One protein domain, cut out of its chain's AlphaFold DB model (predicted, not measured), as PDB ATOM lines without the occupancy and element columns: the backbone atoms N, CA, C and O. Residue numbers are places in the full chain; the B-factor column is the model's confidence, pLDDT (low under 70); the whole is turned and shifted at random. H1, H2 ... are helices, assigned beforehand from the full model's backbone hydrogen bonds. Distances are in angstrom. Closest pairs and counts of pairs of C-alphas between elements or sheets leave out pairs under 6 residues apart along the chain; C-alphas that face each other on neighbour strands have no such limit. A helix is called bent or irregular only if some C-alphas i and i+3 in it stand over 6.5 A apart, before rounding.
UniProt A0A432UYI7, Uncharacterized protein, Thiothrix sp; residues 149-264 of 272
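This is residues 149 to 264 of the 272 residues of an uncharacterized protein of Thiothrix sp (UniProt A0A432UYI7). Three helices form an open group, with H5 and H6 following each other along the chain and each packing on a different part of H4, while H1 and the small successive helices H2 and H3 lie elsewhere, joined by long looping links. The first link, residues 165 to 185, has its first residues, 165 to 168, among those that stick out. The printed part has 116 residues with six named helices, H1 to H6 in order, and no named strand; the class is all helix. The whole is loose, with a radius of gyration of the C-alphas of 16.9 A and spans of 44 by 35 by 30 A.

H1, residues 149 to 164, begins at C-alpha 149 (1.024, 103.408, 34.075) and is 22.8 A long. H2 is residues 186 to 189, and H3 residues 191 to 198. H4, residues 218 to 229, is 16.1 A long. H5, residues 238 to 250, is 18.1 A long. H6, residues 252 to 263, is 13.9 A long and ends at C-alpha 263 (23.132, 110.820, 34.919); it is irregular, with C-alphas 254 and 257 8.2 A apart.

H4 with residues 225 to 229 alone touches H5, closest at the C-alphas of Val 229 and Ser 244, 6.7 A, at a steep tilt of 61 degrees, opposite ways. H4 with residues 220 to 224 alone touches H6, closest at the C-alphas of Arg 220 and Leu 262, 6.7 A, at a steep tilt of 46 degrees, opposite ways. H5 and H6 meet only through their link, as do H2 and H3. H1 touches no helix. Every O i to N i+4 pair is within hydrogen-bond range in H1, H3, H4 and H5; in H6 it is 5 of 8, and H2 is too short for such a pair.

The farthest C-alphas, those of Arg 164 and Lys 236, are 48.9 A apart. The printed part has no cut. The links H1 to H2 and H3 to H4 are long. Residues 179 to 186 have pLDDT under 70.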
ATOM      1  N   GLU A 149       1.053 104.288  35.244       88.19
ATOM      2  CA  GLU A 149       1.024 103.408  34.075       88.19
ATOM      3  C   GLU A 149       1.704 104.080  32.875       88.19
ATOM      4  O   GLU A 149       2.574 103.490  32.233       88.19
ATOM      5  N   ALA A 150       1.392 105.354  32.607       87.62
ATOM      6  CA  ALA A 150       2.047 106.084  31.526       87.62
ATOM      7  C   ALA A 150       3.556 106.269  31.762       87.62
ATOM      8  O   ALA A 150       4.326 106.292  30.798       87.62
ATOM      9  N   GLN A 151       3.996 106.405  33.019       88.69
ATOM     10  CA  GLN A 151       5.420 106.456  33.351       88.69
ATOM     11  C   GLN A 151       6.117 105.121  33.095       88.69
ATOM     12  O   GLN A 151       7.170 105.117  32.464       88.69
ATOM     13  N   GLU A 152       5.535 104.004  33.530       90.00
ATOM     14  CA  GLU A 152       6.091 102.665  33.300       90.00
ATOM     15  C   GLU A 152       6.210 102.361  31.801       90.00
ATOM     16  O   GLU A 152       7.291 102.000  31.332       90.00
ATOM     17  N   ILE A 153       5.148 102.628  31.031       91.06
ATOM     18  CA  ILE A 153       5.150 102.487  29.567       91.06
ATOM     19  C   ILE A 153       6.253 103.345  28.938       91.06
ATOM     20  O   ILE A 153       6.962 102.895  28.035       91.06
ATOM     21  N   PHE A 154       6.416 104.591  29.394       91.50
ATOM     22  CA  PHE A 154       7.459 105.469  28.873       91.50
ATOM     23  C   PHE A 154       8.860 104.921  29.153       91.50
ATOM     24  O   PHE A 154       9.708 104.955  28.261       91.50
ATOM     25  N   VAL A 155       9.115 104.427  30.369       90.81
ATOM     26  CA  VAL A 155      10.422 103.870  30.745       90.81
ATOM     27  C   VAL A 155      10.756 102.659  29.882       90.81
ATOM     28  O   VAL A 155      11.831 102.635  29.284       90.81
ATOM     29  N   GLU A 156       9.820 101.724  29.711       91.50
ATOM     30  CA  GLU A 156      10.016 100.546  28.858       91.50
ATOM     31  C   GLU A 156      10.326 100.936  27.400       91.50
ATOM     32  O   GLU A 156      11.256 100.409  26.774       91.50
ATOM     33  N   GLN A 157       9.578 101.901  26.852       92.06
ATOM     34  CA  GLN A 157       9.796 102.412  25.498       92.06
ATOM     35  C   GLN A 157      11.147 103.116  25.354       92.06
ATOM     36  O   GLN A 157      11.829 102.938  24.341       92.06
ATOM     37  N   TYR A 158      11.531 103.920  26.345       91.75
ATOM     38  CA  TYR A 158      12.802 104.629  26.359       91.75
ATOM     39  C   TYR A 158      13.977 103.653  26.412       91.75
ATOM     40  O   TYR A 158      14.894 103.779  25.604       91.75
ATOM     41  N   GLU A 159      13.948 102.668  27.308       91.56
ATOM     42  CA  GLU A 159      15.011 101.667  27.438       91.56
ATOM     43  C   GLU A 159      15.144 100.841  26.156       91.56
ATOM     44  O   GLU A 159      16.226 100.781  25.568       91.56
ATOM     45  N   SER A 160      14.022 100.340  25.630       92.69
ATOM     46  CA  SER A 160      13.981  99.622  24.349       92.69
ATOM     47  C   SER A 160      14.539 100.452  23.190       92.69
ATOM     48  O   SER A 160      15.195  99.922  22.289       92.69
ATOM     49  N   PHE A 161      14.266 101.760  23.177       92.56
ATOM     50  CA  PHE A 161      14.808 102.667  22.172       92.56
ATOM     51  C   PHE A 161      16.308 102.887  22.367       92.56
ATOM     52  O   PHE A 161      17.051 102.797  21.397       92.56
ATOM     53  N   MET A 162      16.775 103.135  23.592       91.38
ATOM     54  CA  MET A 162      18.193 103.363  23.885       91.38
ATOM     55  C   MET A 162      19.071 102.158  23.527       91.38
ATOM     56  O   MET A 162      20.201 102.356  23.083       91.38
ATOM     57  N   GLU A 163      18.548 100.935  23.640       91.94
ATOM     58  CA  GLU A 163      19.232  99.710  23.203       91.94
ATOM     59  C   GLU A 163      19.335  99.578  21.677       91.94
ATOM     60  O   GLU A 163      20.318  99.050  21.159       91.94
ATOM     61  N   ARG A 164      18.311 100.033  20.944       94.44
ATOM     62  CA  ARG A 164      18.164  99.791  19.495       94.44
ATOM     63  C   ARG A 164      18.438 101.020  18.633       94.44
ATOM     64  O   ARG A 164      18.381 100.918  17.406       94.44
ATOM     65  N   LYS A 165      18.663 102.188  19.240       93.19
ATOM     66  CA  LYS A 165      18.790 103.450  18.510       93.19
ATOM     67  C   LYS A 165      19.972 103.392  17.533       93.19
ATOM     68  O   LYS A 165      21.019 102.826  17.860       93.19
ATOM     69  N   PRO A 166      19.855 104.031  16.361       93.88
ATOM     70  CA  PRO A 166      20.990 104.215  15.470       93.88
ATOM     71  C   PRO A 166      22.152 104.963  16.148       93.88
ATOM     72  O   PRO A 166      21.958 105.780  17.054       93.88
ATOM     73  N   VAL A 167      23.376 104.694  15.690       91.94
ATOM     74  CA  VAL A 167      24.599 105.321  16.229       91.94
ATOM     75  C   VAL A 167      24.639 106.825  15.944       91.94
ATOM     76  O   VAL A 167      25.190 107.578  16.734       91.94
ATOM     77  N   ASP A 168      24.019 107.274  14.853       93.81
ATOM     78  CA  ASP A 168      23.916 108.686  14.460       93.81
ATOM     79  C   ASP A 168      22.758 109.435  15.145       93.81
ATOM     80  O   ASP A 168      22.516 110.608  14.857       93.81
ATOM     81  N   THR A 169      22.027 108.767  16.041       92.75
ATOM     82  CA  THR A 169      20.890 109.343  16.754       92.75
ATOM     83  C   THR A 169      21.266 109.685  18.189       92.75
ATOM     84  O   THR A 169      21.585 108.806  18.996       92.75
ATOM     85  N   GLU A 170      21.150 110.968  18.522       92.56
ATOM     86  CA  GLU A 170      21.350 111.492  19.871       92.56
ATOM     87  C   GLU A 170      20.014 111.755  20.569       92.56
ATOM     88  O   GLU A 170      19.048 112.208  19.950       92.56
ATOM     89  N   VAL A 171      19.969 111.491  21.875       91.00
ATOM     90  CA  VAL A 171      18.789 111.732  22.715       91.00
ATOM     91  C   VAL A 171      19.079 112.887  23.659       91.00
ATOM     92  O   VAL A 171      20.015 112.839  24.454       91.00
ATOM     93  N   LEU A 172      18.263 113.935  23.569       90.50
ATOM     94  CA  LEU A 172      18.429 115.161  24.337       90.50
ATOM     95  C   LEU A 172      17.214 115.380  25.237       90.50
ATOM     96  O   LEU A 172      16.082 115.434  24.760       90.50
ATOM     97  N   PHE A 173      17.467 115.570  26.529       88.88
ATOM     98  CA  PHE A 173      16.470 116.059  27.476       88.88
ATOM     99  C   PHE A 173      16.544 117.580  27.502       88.88
ATOM    100  O   PHE A 173      17.627 118.144  27.655       88.88
ATOM    101  N   ILE A 174      15.405 118.243  27.319       84.81
ATOM    102  CA  ILE A 174      15.325 119.699  27.207       84.81
ATOM    103  C   ILE A 174      14.238 120.181  28.154       84.81
ATOM    104  O   ILE A 174      13.112 119.696  28.108       84.81
ATOM    105  N   ASP A 175      14.578 121.159  28.986       85.25
ATOM    106  CA  ASP A 175      13.618 121.854  29.832       85.25
ATOM    107  C   ASP A 175      14.119 123.263  30.161       85.25
ATOM    108  O   ASP A 175      15.303 123.576  30.004       85.25
ATOM    109  N   ALA A 176      13.218 124.114  30.634       80.69
ATOM    110  CA  ALA A 176      13.528 125.425  31.165       80.69
ATOM    111  C   ALA A 176      13.407 125.414  32.691       80.69
ATOM    112  O   ALA A 176      12.388 125.025  33.253       80.69
ATOM    113  N   VAL A 177      14.424 125.936  33.376       78.94
ATOM    114  CA  VAL A 177      14.424 126.027  34.837       78.94
ATOM    115  C   VAL A 177      14.298 127.476  35.299       78.94
ATOM    116  O   VAL A 177      15.113 128.329  34.946       78.94
ATOM    117  N   HIS A 178      13.296 127.763  36.136       77.00
ATOM    118  CA  HIS A 178      13.287 129.007  36.904       77.00
ATOM    119  C   HIS A 178      14.166 128.831  38.159       77.00
ATOM    120  O   HIS A 178      14.176 127.745  38.758       77.00
ATOM    121  N   PRO A 179      14.901 129.872  38.599       67.19
ATOM    122  CA  PRO A 179      15.736 129.793  39.799       67.19
ATOM    123  C   PRO A 179      14.963 129.332  41.044       67.19
ATOM    124  O   PRO A 179      15.501 128.564  41.839       67.19
ATOM    125  N   GLU A 180      13.695 129.737  41.159       58.72
ATOM    126  CA  GLU A 180      12.865 129.523  42.358       58.72
ATOM    127  C   GLU A 180      11.527 128.802  42.116       58.72
ATOM    128  O   GLU A 180      10.914 128.331  43.070       58.72
ATOM    129  N   HIS A 181      11.052 128.688  40.871       54.25
ATOM    130  CA  HIS A 181       9.705 128.177  40.572       54.25
ATOM    131  C   HIS A 181       9.754 127.004  39.586       54.25
ATOM    132  O   HIS A 181      10.717 126.849  38.839       54.25
ATOM    133  N   ASN A 182       8.709 126.184  39.562       55.16
ATOM    134  CA  ASN A 182       8.538 125.182  38.513       55.16
ATOM    135  C   ASN A 182       7.785 125.835  37.347       55.16
ATOM    136  O   ASN A 182       6.755 126.476  37.557       55.16
ATOM    137  N   ALA A 183       8.323 125.733  36.131       52.25
ATOM    138  CA  ALA A 183       7.706 126.312  34.943       52.25
ATOM    139  C   ALA A 183       6.696 125.328  34.330       52.25
ATOM    140  O   ALA A 183       6.985 124.147  34.179       52.25
ATOM    141  N   HIS A 184       5.514 125.811  33.936       55.38
ATOM    142  CA  HIS A 184       4.570 125.024  33.138       55.38
ATOM    143  C   HIS A 184       4.765 125.328  31.652       55.38
ATOM    144  O   HIS A 184       4.440 126.418  31.180       55.38
ATOM    145  N   ALA A 185       5.259 124.354  30.895       60.75
ATOM    146  CA  ALA A 185       5.690 124.564  29.519       60.75
ATOM    147  C   ALA A 185       4.607 124.263  28.459       60.75
ATOM    148  O   ALA A 185       4.830 123.541  27.487       60.75
ATOM    149  N   LYS A 186       3.405 124.846  28.607       61.84
ATOM    150  CA  LYS A 186       2.291 124.659  27.643       61.84
ATOM    151  C   LYS A 186       2.619 125.122  26.210       61.84
ATOM    152  O   LYS A 186       1.928 124.741  25.270       61.84
ATOM    153  N   TYR A 187       3.668 125.920  26.023       71.56
ATOM    154  CA  TYR A 187       4.088 126.463  24.727       71.56
ATOM    155  C   TYR A 187       4.732 125.431  23.782       71.56
ATOM    156  O   TYR A 187       4.730 125.655  22.569       71.56
ATOM    157  N   HIS A 188       5.215 124.284  24.283       73.19
ATOM    158  CA  HIS A 188       5.783 123.227  23.427       73.19
ATOM    159  C   HIS A 188       4.753 122.570  22.492       73.19
ATOM    160  O   HIS A 188       5.116 122.025  21.453       73.19
ATOM    161  N   TYR A 189       3.462 122.681  22.817       74.56
ATOM    162  CA  TYR A 189       2.352 122.161  22.011       74.56
ATOM    163  C   TYR A 189       1.786 123.190  21.018       74.56
ATOM    164  O   TYR A 189       0.752 122.954  20.395       74.56
ATOM    165  N   SER A 190       2.415 124.362  20.882       82.50
ATOM    166  CA  SER A 190       1.904 125.418  20.005       82.50
ATOM    167  C   SER A 190       1.968 125.026  18.523       82.50
ATOM    168  O   SER A 190       2.905 124.359  18.080       82.50
ATOM    169  N   LYS A 191       0.987 125.489  17.733       82.69
ATOM    170  CA  LYS A 191       0.921 125.230  16.281       82.69
ATOM    171  C   LYS A 191       2.206 125.633  15.558       82.69
ATOM    172  O   LYS A 191       2.707 124.864  14.754       82.69
ATOM    173  N   MET A 192       2.775 126.782  15.921       85.50
ATOM    174  CA  MET A 192       4.022 127.294  15.347       85.50
ATOM    175  C   MET A 192       5.207 126.336  15.552       85.50
ATOM    176  O   MET A 192       5.997 126.130  14.633       85.50
ATOM    177  N   VAL A 193       5.317 125.713  16.734       84.00
ATOM    178  CA  VAL A 193       6.355 124.703  17.000       84.00
ATOM    179  C   VAL A 193       6.096 123.459  16.155       84.00
ATOM    180  O   VAL A 193       7.011 122.957  15.512       84.00
ATOM    181  N   GLN A 194       4.846 122.994  16.097       82.62
ATOM    182  CA  GLN A 194       4.470 121.822  15.300       82.62
ATOM    183  C   GLN A 194       4.699 122.032  13.794       82.62
ATOM    184  O   GLN A 194       5.095 121.099  13.105       82.62
ATOM    185  N   GLU A 195       4.474 123.241  13.275       86.50
ATOM    186  CA  GLU A 195       4.764 123.606  11.883       86.50
ATOM    187  C   GLU A 195       6.269 123.610  11.614       86.50
ATOM    188  O   GLU A 195       6.718 122.914  10.710       86.50
ATOM    189  N   THR A 196       7.055 124.265  12.470       86.44
ATOM    190  CA  THR A 196       8.526 124.277  12.368       86.44
ATOM    191  C   THR A 196       9.131 122.866  12.383       86.44
ATOM    192  O   THR A 196      10.111 122.596  11.692       86.44
ATOM    193  N   LEU A 197       8.553 121.935  13.152       85.75
ATOM    194  CA  LEU A 197       9.027 120.547  13.203       85.75
ATOM    195  C   LEU A 197       8.809 119.787  11.892       85.75
ATOM    196  O   LEU A 197       9.603 118.902  11.573       85.75
ATOM    197  N   LYS A 198       7.785 120.140  11.103       86.44
ATOM    198  CA  LYS A 198       7.572 119.533   9.777       86.44
ATOM    199  C   LYS A 198       8.705 119.883   8.814       86.44
ATOM    200  O   LYS A 198       9.094 119.038   8.013       86.44
ATOM    201  N   ASP A 199       9.274 121.078   8.950       90.25
ATOM    202  CA  ASP A 199      10.385 121.562   8.121       90.25
ATOM    203  C   ASP A 199      11.758 121.026   8.583       90.25
ATOM    204  O   ASP A 199      12.783 121.213   7.917       90.25
ATOM    205  N   HIS A 200      11.807 120.323   9.720       89.19
ATOM    206  CA  HIS A 200      13.032 119.799  10.321       89.19
ATOM    207  C   HIS A 200      12.919 118.304  10.667       89.19
ATOM    208  O   HIS A 200      12.941 117.936  11.842       89.19
ATOM    209  N   PRO A 201      12.922 117.405   9.662       86.25
ATOM    210  CA  PRO A 201      12.702 115.966   9.868       86.25
ATOM    211  C   PRO A 201      13.800 115.268  10.686       86.25
ATOM    212  O   PRO A 201      13.614 114.144  11.138       86.25
ATOM    213  N   ARG A 202      14.950 115.925  10.890       89.94
ATOM    214  CA  ARG A 202      16.051 115.426  11.731       89.94
ATOM    215  C   ARG A 202      15.770 115.547  13.231       89.94
ATOM    216  O   ARG A 202      16.530 115.007  14.026       89.94
ATOM    217  N   VAL A 203      14.736 116.289  13.623       89.56
ATOM    218  CA  VAL A 203      14.400 116.541  15.024       89.56
ATOM    219  C   VAL A 203      13.047 115.916  15.319       89.56
ATOM    220  O   VAL A 203      12.038 116.277  14.719       89.56
ATOM    221  N   ARG A 204      13.015 114.991  16.280       88.00
ATOM    222  CA  ARG A 204      11.784 114.351  16.742       88.00
ATOM    223  C   ARG A 204      11.532 114.712  18.195       88.00
ATOM    224  O   ARG A 204      12.380 114.481  19.049       88.00
ATOM    225  N   PHE A 205      10.351 115.254  18.471       87.44
ATOM    226  CA  PHE A 205       9.931 115.545  19.838       87.44
ATOM    227  C   PHE A 205       9.273 114.310  20.448       87.44
ATOM    228  O   PHE A 205       8.427 113.669  19.823       87.44
ATOM    229  N   VAL A 206       9.667 114.000  21.680       87.62
ATOM    230  CA  VAL A 206       9.043 112.985  22.526       87.62
ATOM    231  C   VAL A 206       8.637 113.689  23.812       87.62
ATOM    232  O   VAL A 206       9.472 114.304  24.475       87.62
ATOM    233  N   PHE A 207       7.347 113.660  24.125       86.50
ATOM    234  CA  PHE A 207       6.811 114.311  25.314       86.50
ATOM    235  C   PHE A 207       6.795 113.331  26.481       86.50
ATOM    236  O   PHE A 207       6.412 112.174  26.316       86.50
ATOM    237  N   LEU A 208       7.199 113.812  27.654       87.06
ATOM    238  CA  LEU A 208       7.096 113.044  28.889       87.06
ATOM    239  C   LEU A 208       5.627 112.946  29.336       87.06
ATOM    240  O   LEU A 208       4.849 113.872  29.068       87.06
ATOM    241  N   PRO A 209       5.250 111.878  30.060       85.38
ATOM    242  CA  PRO A 209       3.949 111.796  30.704       85.38
ATOM    243  C   PRO A 209       3.705 112.977  31.655       85.38
ATOM    244  O   PRO A 209       4.629 113.606  32.185       85.38
ATOM    245  N   SER A 210       2.431 113.294  31.884       79.75
ATOM    246  CA  SER A 210       2.051 114.416  32.749       79.75
ATOM    247  C   SER A 210       2.611 114.237  34.164       79.75
ATOM    248  O   SER A 210       2.648 113.128  34.687       79.75
ATOM    249  N   TYR A 211       3.053 115.334  34.788       76.00
ATOM    250  CA  TYR A 211       3.575 115.350  36.165       76.00
ATOM    251  C   TYR A 211       4.705 114.338  36.445       76.00
ATOM    252  O   TYR A 211       4.796 113.817  37.553       76.00
ATOM    253  N   SER A 212       5.589 114.099  35.469       82.19
ATOM    254  CA  SER A 212       6.652 113.081  35.558       82.19
ATOM    255  C   SER A 212       8.077 113.671  35.535       82.19
ATOM    256  O   SER A 212       8.874 113.329  34.660       82.19
ATOM    257  N   PRO A 213       8.443 114.584  36.462       79.81
ATOM    258  CA  PRO A 213       9.771 115.210  36.478       79.81
ATOM    259  C   PRO A 213      10.902 114.210  36.765       79.81
ATOM    260  O   PRO A 213      12.039 114.435  36.367       79.81
ATOM    261  N   ASN A 214      10.599 113.084  37.418       82.44
ATOM    262  CA  ASN A 214      11.533 111.978  37.648       82.44
ATOM    263  C   ASN A 214      12.010 111.316  36.342       82.44
ATOM    264  O   ASN A 214      13.118 110.778  36.308       82.44
ATOM    265  N   LEU A 215      11.220 111.416  35.267       86.81
ATOM    266  CA  LEU A 215      11.576 110.940  33.927       86.81
ATOM    267  C   LEU A 215      12.375 111.968  33.113       86.81
ATOM    268  O   LEU A 215      12.807 111.681  32.000       86.81
ATOM    269  N   ASN A 216      12.596 113.171  33.648       88.06
ATOM    270  CA  ASN A 216      13.349 114.213  32.965       88.06
ATOM    271  C   ASN A 216      14.784 114.297  33.504       88.06
ATOM    272  O   ASN A 216      15.039 114.952  34.513       88.06
ATOM    273  N   LEU A 217      15.758 113.670  32.830       88.31
ATOM    274  CA  LEU A 217      17.146 113.626  33.326       88.31
ATOM    275  C   LEU A 217      17.772 115.014  33.525       88.31
ATOM    276  O   LEU A 217      18.626 115.188  34.400       88.31
ATOM    277  N   ILE A 218      17.326 116.026  32.772       88.75
ATOM    278  CA  ILE A 218      17.835 117.395  32.919       88.75
ATOM    279  C   ILE A 218      17.514 117.998  34.300       88.75
ATOM    280  O   ILE A 218      18.277 118.830  34.788       88.75
ATOM    281  N   GLU A 219      16.481 117.515  34.999       87.25
ATOM    282  CA  GLU A 219      16.172 117.932  36.375       87.25
ATOM    283  C   GLU A 219      17.312 117.605  37.348       87.25
ATOM    284  O   GLU A 219      17.597 118.367  38.277       87.25
ATOM    285  N   ARG A 220      18.058 116.518  37.101       89.44
ATOM    286  CA  ARG A 220      19.251 116.175  37.894       89.44
ATOM    287  C   ARG A 220      20.350 117.216  37.705       89.44
ATOM    288  O   ARG A 220      20.975 117.647  38.680       89.44
ATOM    289  N   LEU A 221      20.550 117.671  36.464       91.00
ATOM    290  CA  LEU A 221      21.480 118.756  36.156       91.00
ATOM    291  C   LEU A 221      21.022 120.069  36.797       91.00
ATOM    292  O   LEU A 221      21.850 120.790  37.351       91.00
ATOM    293  N   TRP A 222      19.724 120.367  36.784       90.25
ATOM    294  CA  TRP A 222      19.159 121.543  37.446       90.25
ATOM    295  C   TRP A 222      19.356 121.522  38.955       90.25
ATOM    296  O   TRP A 222      19.804 122.525  39.516       90.25
ATOM    297  N   GLY A 223      19.121 120.388  39.614       88.75
ATOM    298  CA  GLY A 223      19.427 120.215  41.033       88.75
ATOM    299  C   GLY A 223      20.911 120.454  41.332       88.75
ATOM    300  O   GLY A 223      21.259 121.201  42.254       88.75
ATOM    301  N   PHE A 224      21.798 119.892  40.508       92.06
ATOM    302  CA  PHE A 224      23.240 120.092  40.632       92.06
ATOM    303  C   PHE A 224      23.642 121.561  40.426       92.06
ATOM    304  O   PHE A 224      24.358 122.131  41.253       92.06
ATOM    305  N   PHE A 225      23.131 122.206  39.380       92.88
ATOM    306  CA  PHE A 225      23.347 123.617  39.076       92.88
ATOM    307  C   PHE A 225      22.890 124.531  40.222       92.88
ATOM    308  O   PHE A 225      23.678 125.345  40.712       92.88
ATOM    309  N   LYS A 226      21.652 124.366  40.709       89.88
ATOM    310  CA  LYS A 226      21.091 125.162  41.815       89.88
ATOM    311  C   LYS A 226      21.940 125.020  43.080       89.88
ATOM    312  O   LYS A 226      22.259 126.022  43.721       89.88
ATOM    313  N   LYS A 227      22.422 123.810  43.384       90.38
ATOM    314  CA  LYS A 227      23.336 123.575  44.511       90.38
ATOM    315  C   LYS A 227      24.655 124.344  44.383       90.38
ATOM    316  O   LYS A 227      25.184 124.806  45.389       90.38
ATOM    317  N   HIS A 228      25.184 124.508  43.173       90.31
ATOM    318  CA  HIS A 228      26.451 125.214  42.954       90.31
ATOM    319  C   HIS A 228      26.286 126.729  42.833       90.31
ATOM    320  O   HIS A 228      27.203 127.462  43.204       90.31
ATOM    321  N   VAL A 229      25.159 127.220  42.316       91.25
ATOM    322  CA  VAL A 229      24.984 128.642  41.978       91.25
ATOM    323  C   VAL A 229      24.087 129.396  42.966       91.25
ATOM    324  O   VAL A 229      24.332 130.584  43.189       91.25
ATOM    325  N   LEU A 230      23.109 128.729  43.586       87.62
ATOM    326  CA  LEU A 230      22.107 129.356  44.460       87.62
ATOM    327  C   LEU A 230      22.319 129.064  45.949       87.62
ATOM    328  O   LEU A 230      22.143 129.957  46.774       87.62
ATOM    329  N   HIS A 231      22.691 127.835  46.322       84.56
ATOM    330  CA  HIS A 231      22.753 127.471  47.742       84.56
ATOM    331  C   HIS A 231      23.794 128.310  48.491       84.56
ATOM    332  O   HIS A 231      24.973 128.311  48.137       84.56
ATOM    333  N   ASN A 232      23.347 128.989  49.552       86.00
ATOM    334  CA  ASN A 232      24.161 129.852  50.412       86.00
ATOM    335  C   ASN A 232      24.932 130.952  49.655       86.00
ATOM    336  O   ASN A 232      25.992 131.387  50.105       86.00
ATOM    337  N   LYS A 233      24.427 131.398  48.498       87.06
ATOM    338  CA  LYS A 233      25.052 132.444  47.681       87.06
ATOM    339  C   LYS A 233      24.081 133.590  47.453       87.06
ATOM    340  O   LYS A 233      22.992 133.394  46.926       87.06
ATOM    341  N   TYR A 234      24.508 134.796  47.814       90.56
ATOM    342  CA  TYR A 234      23.765 136.019  47.539       90.56
ATOM    343  C   TYR A 234      24.258 136.664  46.242       90.56
ATOM    344  O   TYR A 234      25.455 136.903  46.069       90.56
ATOM    345  N   HIS A 235      23.324 136.979  45.346       91.62
ATOM    346  CA  HIS A 235      23.583 137.754  44.135       91.62
ATOM    347  C   HIS A 235      22.939 139.128  44.292       91.62
ATOM    348  O   HIS A 235      21.730 139.223  44.467       91.62
ATOM    349  N   LYS A 236      23.746 140.192  44.217       91.19
ATOM    350  CA  LYS A 236      23.277 141.574  44.419       91.19
ATOM    351  C   LYS A 236      22.244 142.023  43.380       91.19
ATOM    352  O   LYS A 236      21.342 142.788  43.697       91.19
ATOM    353  N   ASP A 237      22.413 141.583  42.137       94.25
ATOM    354  CA  ASP A 237      21.573 141.959  41.004       94.25
ATOM    355  C   ASP A 237      21.486 140.823  39.971       94.25
ATOM    356  O   ASP A 237      22.272 139.865  39.983       94.25
ATOM    357  N   ILE A 238      20.533 140.950  39.041       91.69
ATOM    358  CA  ILE A 238      20.290 139.959  37.984       91.69
ATOM    359  C   ILE A 238      21.508 139.754  37.074       91.69
ATOM    360  O   ILE A 238      21.728 138.656  36.563       91.69
ATOM    361  N   SER A 239      22.345 140.780  36.896       94.62
ATOM    362  CA  SER A 239      23.543 140.689  36.062       94.62
ATOM    363  C   SER A 239      24.617 139.840  36.739       94.62
ATOM    364  O   SER A 239      25.263 139.020  36.087       94.62
ATOM    365  N   SER A 240      24.788 139.986  38.055       93.56
ATOM    366  CA  SER A 240      25.661 139.152  38.882       93.56
ATOM    367  C   SER A 240      25.208 137.698  38.884       93.56
ATOM    368  O   SER A 240      26.032 136.794  38.702       93.56
ATOM    369  N   PHE A 241      23.900 137.477  39.014       93.25
ATOM    370  CA  PHE A 241      23.323 136.144  38.918       93.25
ATOM    371  C   PHE A 241      23.591 135.523  37.539       93.25
ATOM    372  O   PHE A 241      24.210 134.463  37.449       93.25
ATOM    373  N   ARG A 242      23.265 136.237  36.450       94.12
ATOM    374  CA  ARG A 242      23.507 135.783  35.070       94.12
ATOM    375  C   ARG A 242      24.976 135.446  34.813       94.12
ATOM    376  O   ARG A 242      25.263 134.410  34.213       94.12
ATOM    377  N   ARG A 243      25.915 136.286  35.268       95.00
ATOM    378  CA  ARG A 243      27.360 136.014  35.149       95.00
ATOM    379  C   ARG A 243      27.747 134.720  35.856       95.00
ATOM    380  O   ARG A 243      28.533 133.952  35.309       95.00
ATOM    381  N   SER A 244      27.182 134.465  37.031       93.81
ATOM    382  CA  SER A 244      27.437 133.238  37.791       93.81
ATOM    383  C   SER A 244      26.893 131.999  37.079       93.81
ATOM    384  O   SER A 244      27.607 131.003  36.989       93.81
ATOM    385  N   CYS A 245      25.693 132.080  36.495       93.75
ATOM    386  CA  CYS A 245      25.123 130.998  35.689       93.75
ATOM    387  C   CYS A 245      25.994 130.685  34.467       93.75
ATOM    388  O   CYS A 245      26.389 129.542  34.263       93.75
ATOM    389  N   ILE A 246      26.357 131.710  33.688       94.88
ATOM    390  CA  ILE A 246      27.220 131.551  32.507       94.88
ATOM    391  C   ILE A 246      28.575 130.971  32.911       94.88
ATOM    392  O   ILE A 246      29.084 130.076  32.243       94.88
ATOM    393  N   LYS A 247      29.165 131.459  34.008       95.38
ATOM    394  CA  LYS A 247      30.436 130.940  34.517       95.38
ATOM    395  C   LYS A 247      30.329 129.459  34.872       95.38
ATOM    396  O   LYS A 247      31.246 128.721  34.535       95.38
ATOM    397  N   PHE A 248      29.246 129.034  35.518       94.88
ATOM    398  CA  PHE A 248      29.025 127.623  35.826       94.88
ATOM    399  C   PHE A 248      28.997 126.774  34.549       94.88
ATOM    400  O   PHE A 248      29.811 125.867  34.420       94.88
ATOM    401  N   PHE A 249      28.150 127.114  33.571       94.50
ATOM    402  CA  PHE A 249      28.025 126.313  32.345       94.50
ATOM    403  C   PHE A 249      29.280 126.348  31.464       94.50
ATOM    404  O   PHE A 249      29.614 125.346  30.850       94.50
ATOM    405  N   ARG A 250      30.034 127.455  31.454       95.88
ATOM    406  CA  ARG A 250      31.343 127.526  30.773       95.88
ATOM    407  C   ARG A 250      32.411 126.625  31.391       95.88
ATOM    408  O   ARG A 250      33.411 126.366  30.742       95.88
ATOM    409  N   ASN A 251      32.236 126.220  32.646       95.25
ATOM    410  CA  ASN A 251      33.178 125.375  33.377       95.25
ATOM    411  C   ASN A 251      32.531 124.044  33.782       95.25
ATOM    412  O   ASN A 251      32.985 123.406  34.729       95.25
ATOM    413  N   ILE A 252      31.459 123.634  33.096       93.81
ATOM    414  CA  ILE A 252      30.692 122.437  33.451       93.81
ATOM    415  C   ILE A 252      31.549 121.167  33.392       93.81
ATOM    416  O   ILE A 252      31.375 120.275  34.220       93.81
ATOM    417  N   ASP A 253      32.544 121.136  32.503       93.31
ATOM    418  CA  ASP A 253      33.470 120.012  32.328       93.31
ATOM    419  C   ASP A 253      34.303 119.727  33.586       93.31
ATOM    420  O   ASP A 253      34.658 118.583  33.855       93.31
ATOM    421  N   GLN A 254      34.531 120.734  34.440       94.62
ATOM    422  CA  GLN A 254      35.192 120.551  35.744       94.62
ATOM    423  C   GLN A 254      34.376 119.671  36.704       94.62
ATOM    424  O   GLN A 254      34.856 119.263  37.763       94.62
ATOM    425  N   HIS A 255      33.116 119.405  36.367       93.00
ATOM    426  CA  HIS A 255      32.196 118.578  37.128       93.00
ATOM    427  C   HIS A 255      31.820 117.286  36.395       93.00
ATOM    428  O   HIS A 255      30.912 116.599  36.861       93.00
ATOM    429  N   HIS A 256      32.517 116.937  35.306       91.19
ATOM    430  CA  HIS A 256      32.182 115.805  34.440       91.19
ATOM    431  C   HIS A 256      31.926 114.509  35.218       91.19
ATOM    432  O   HIS A 256      30.852 113.937  35.093       91.19
ATOM    433  N   GLU A 257      32.846 114.083  36.091       92.12
ATOM    434  CA  GLU A 257      32.689 112.838  36.862       92.12
ATOM    435  C   GLU A 257      31.420 112.830  37.728       92.12
ATOM    436  O   GLU A 257      30.686 111.844  37.778       92.12
ATOM    437  N   LYS A 258      31.120 113.958  38.384       91.25
ATOM    438  CA  LYS A 258      29.936 114.092  39.245       91.25
ATOM    439  C   LYS A 258      28.652 114.119  38.426       91.25
ATOM    440  O   LYS A 258      27.664 113.522  38.836       91.25
ATOM    441  N   ILE A 259      28.659 114.814  37.292       91.12
ATOM    442  CA  ILE A 259      27.504 114.889  36.396       91.12
ATOM    443  C   ILE A 259      27.254 113.522  35.759       91.12
ATOM    444  O   ILE A 259      26.126 113.055  35.796       91.12
ATOM    445  N   ALA A 260      28.290 112.839  35.269       89.69
ATOM    446  CA  ALA A 260      28.182 111.490  34.718       89.69
ATOM    447  C   ALA A 260      27.597 110.508  35.745       89.69
ATOM    448  O   ALA A 260      26.667 109.769  35.433       89.69
ATOM    449  N   SER A 261      28.063 110.569  36.997       89.62
ATOM    450  CA  SER A 261      27.492 109.775  38.090       89.62
ATOM    451  C   SER A 261      26.016 110.108  38.354       89.62
ATOM    452  O   SER A 261      25.216 109.195  38.530       89.62
ATOM    453  N   LEU A 262      25.615 111.384  38.319       87.00
ATOM    454  CA  LEU A 262      24.209 111.781  38.480       87.00
ATOM    455  C   LEU A 262      23.315 111.323  37.321       87.00
ATOM    456  O   LEU A 262      22.133 111.050  37.527       87.00
ATOM    457  N   MET A 263      23.860 111.268  36.107       84.88
ATOM    458  CA  MET A 263      23.132 110.820  34.919       84.88
ATOM    459  C   MET A 263      23.066 109.292  34.808       84.88
ATOM    460  O   MET A 263      22.210 108.773  34.100       84.88
ATOM    461  N   SER A 264      23.934 108.570  35.522       76.44
ATOM    462  CA  SER A 264      23.895 107.108  35.599       76.44
ATOM    463  C   SER A 264      22.731 106.604  36.472       76.44
ATOM    464  O   SER A 264      22.241 107.325  37.342       76.44
TER     465      SER A 264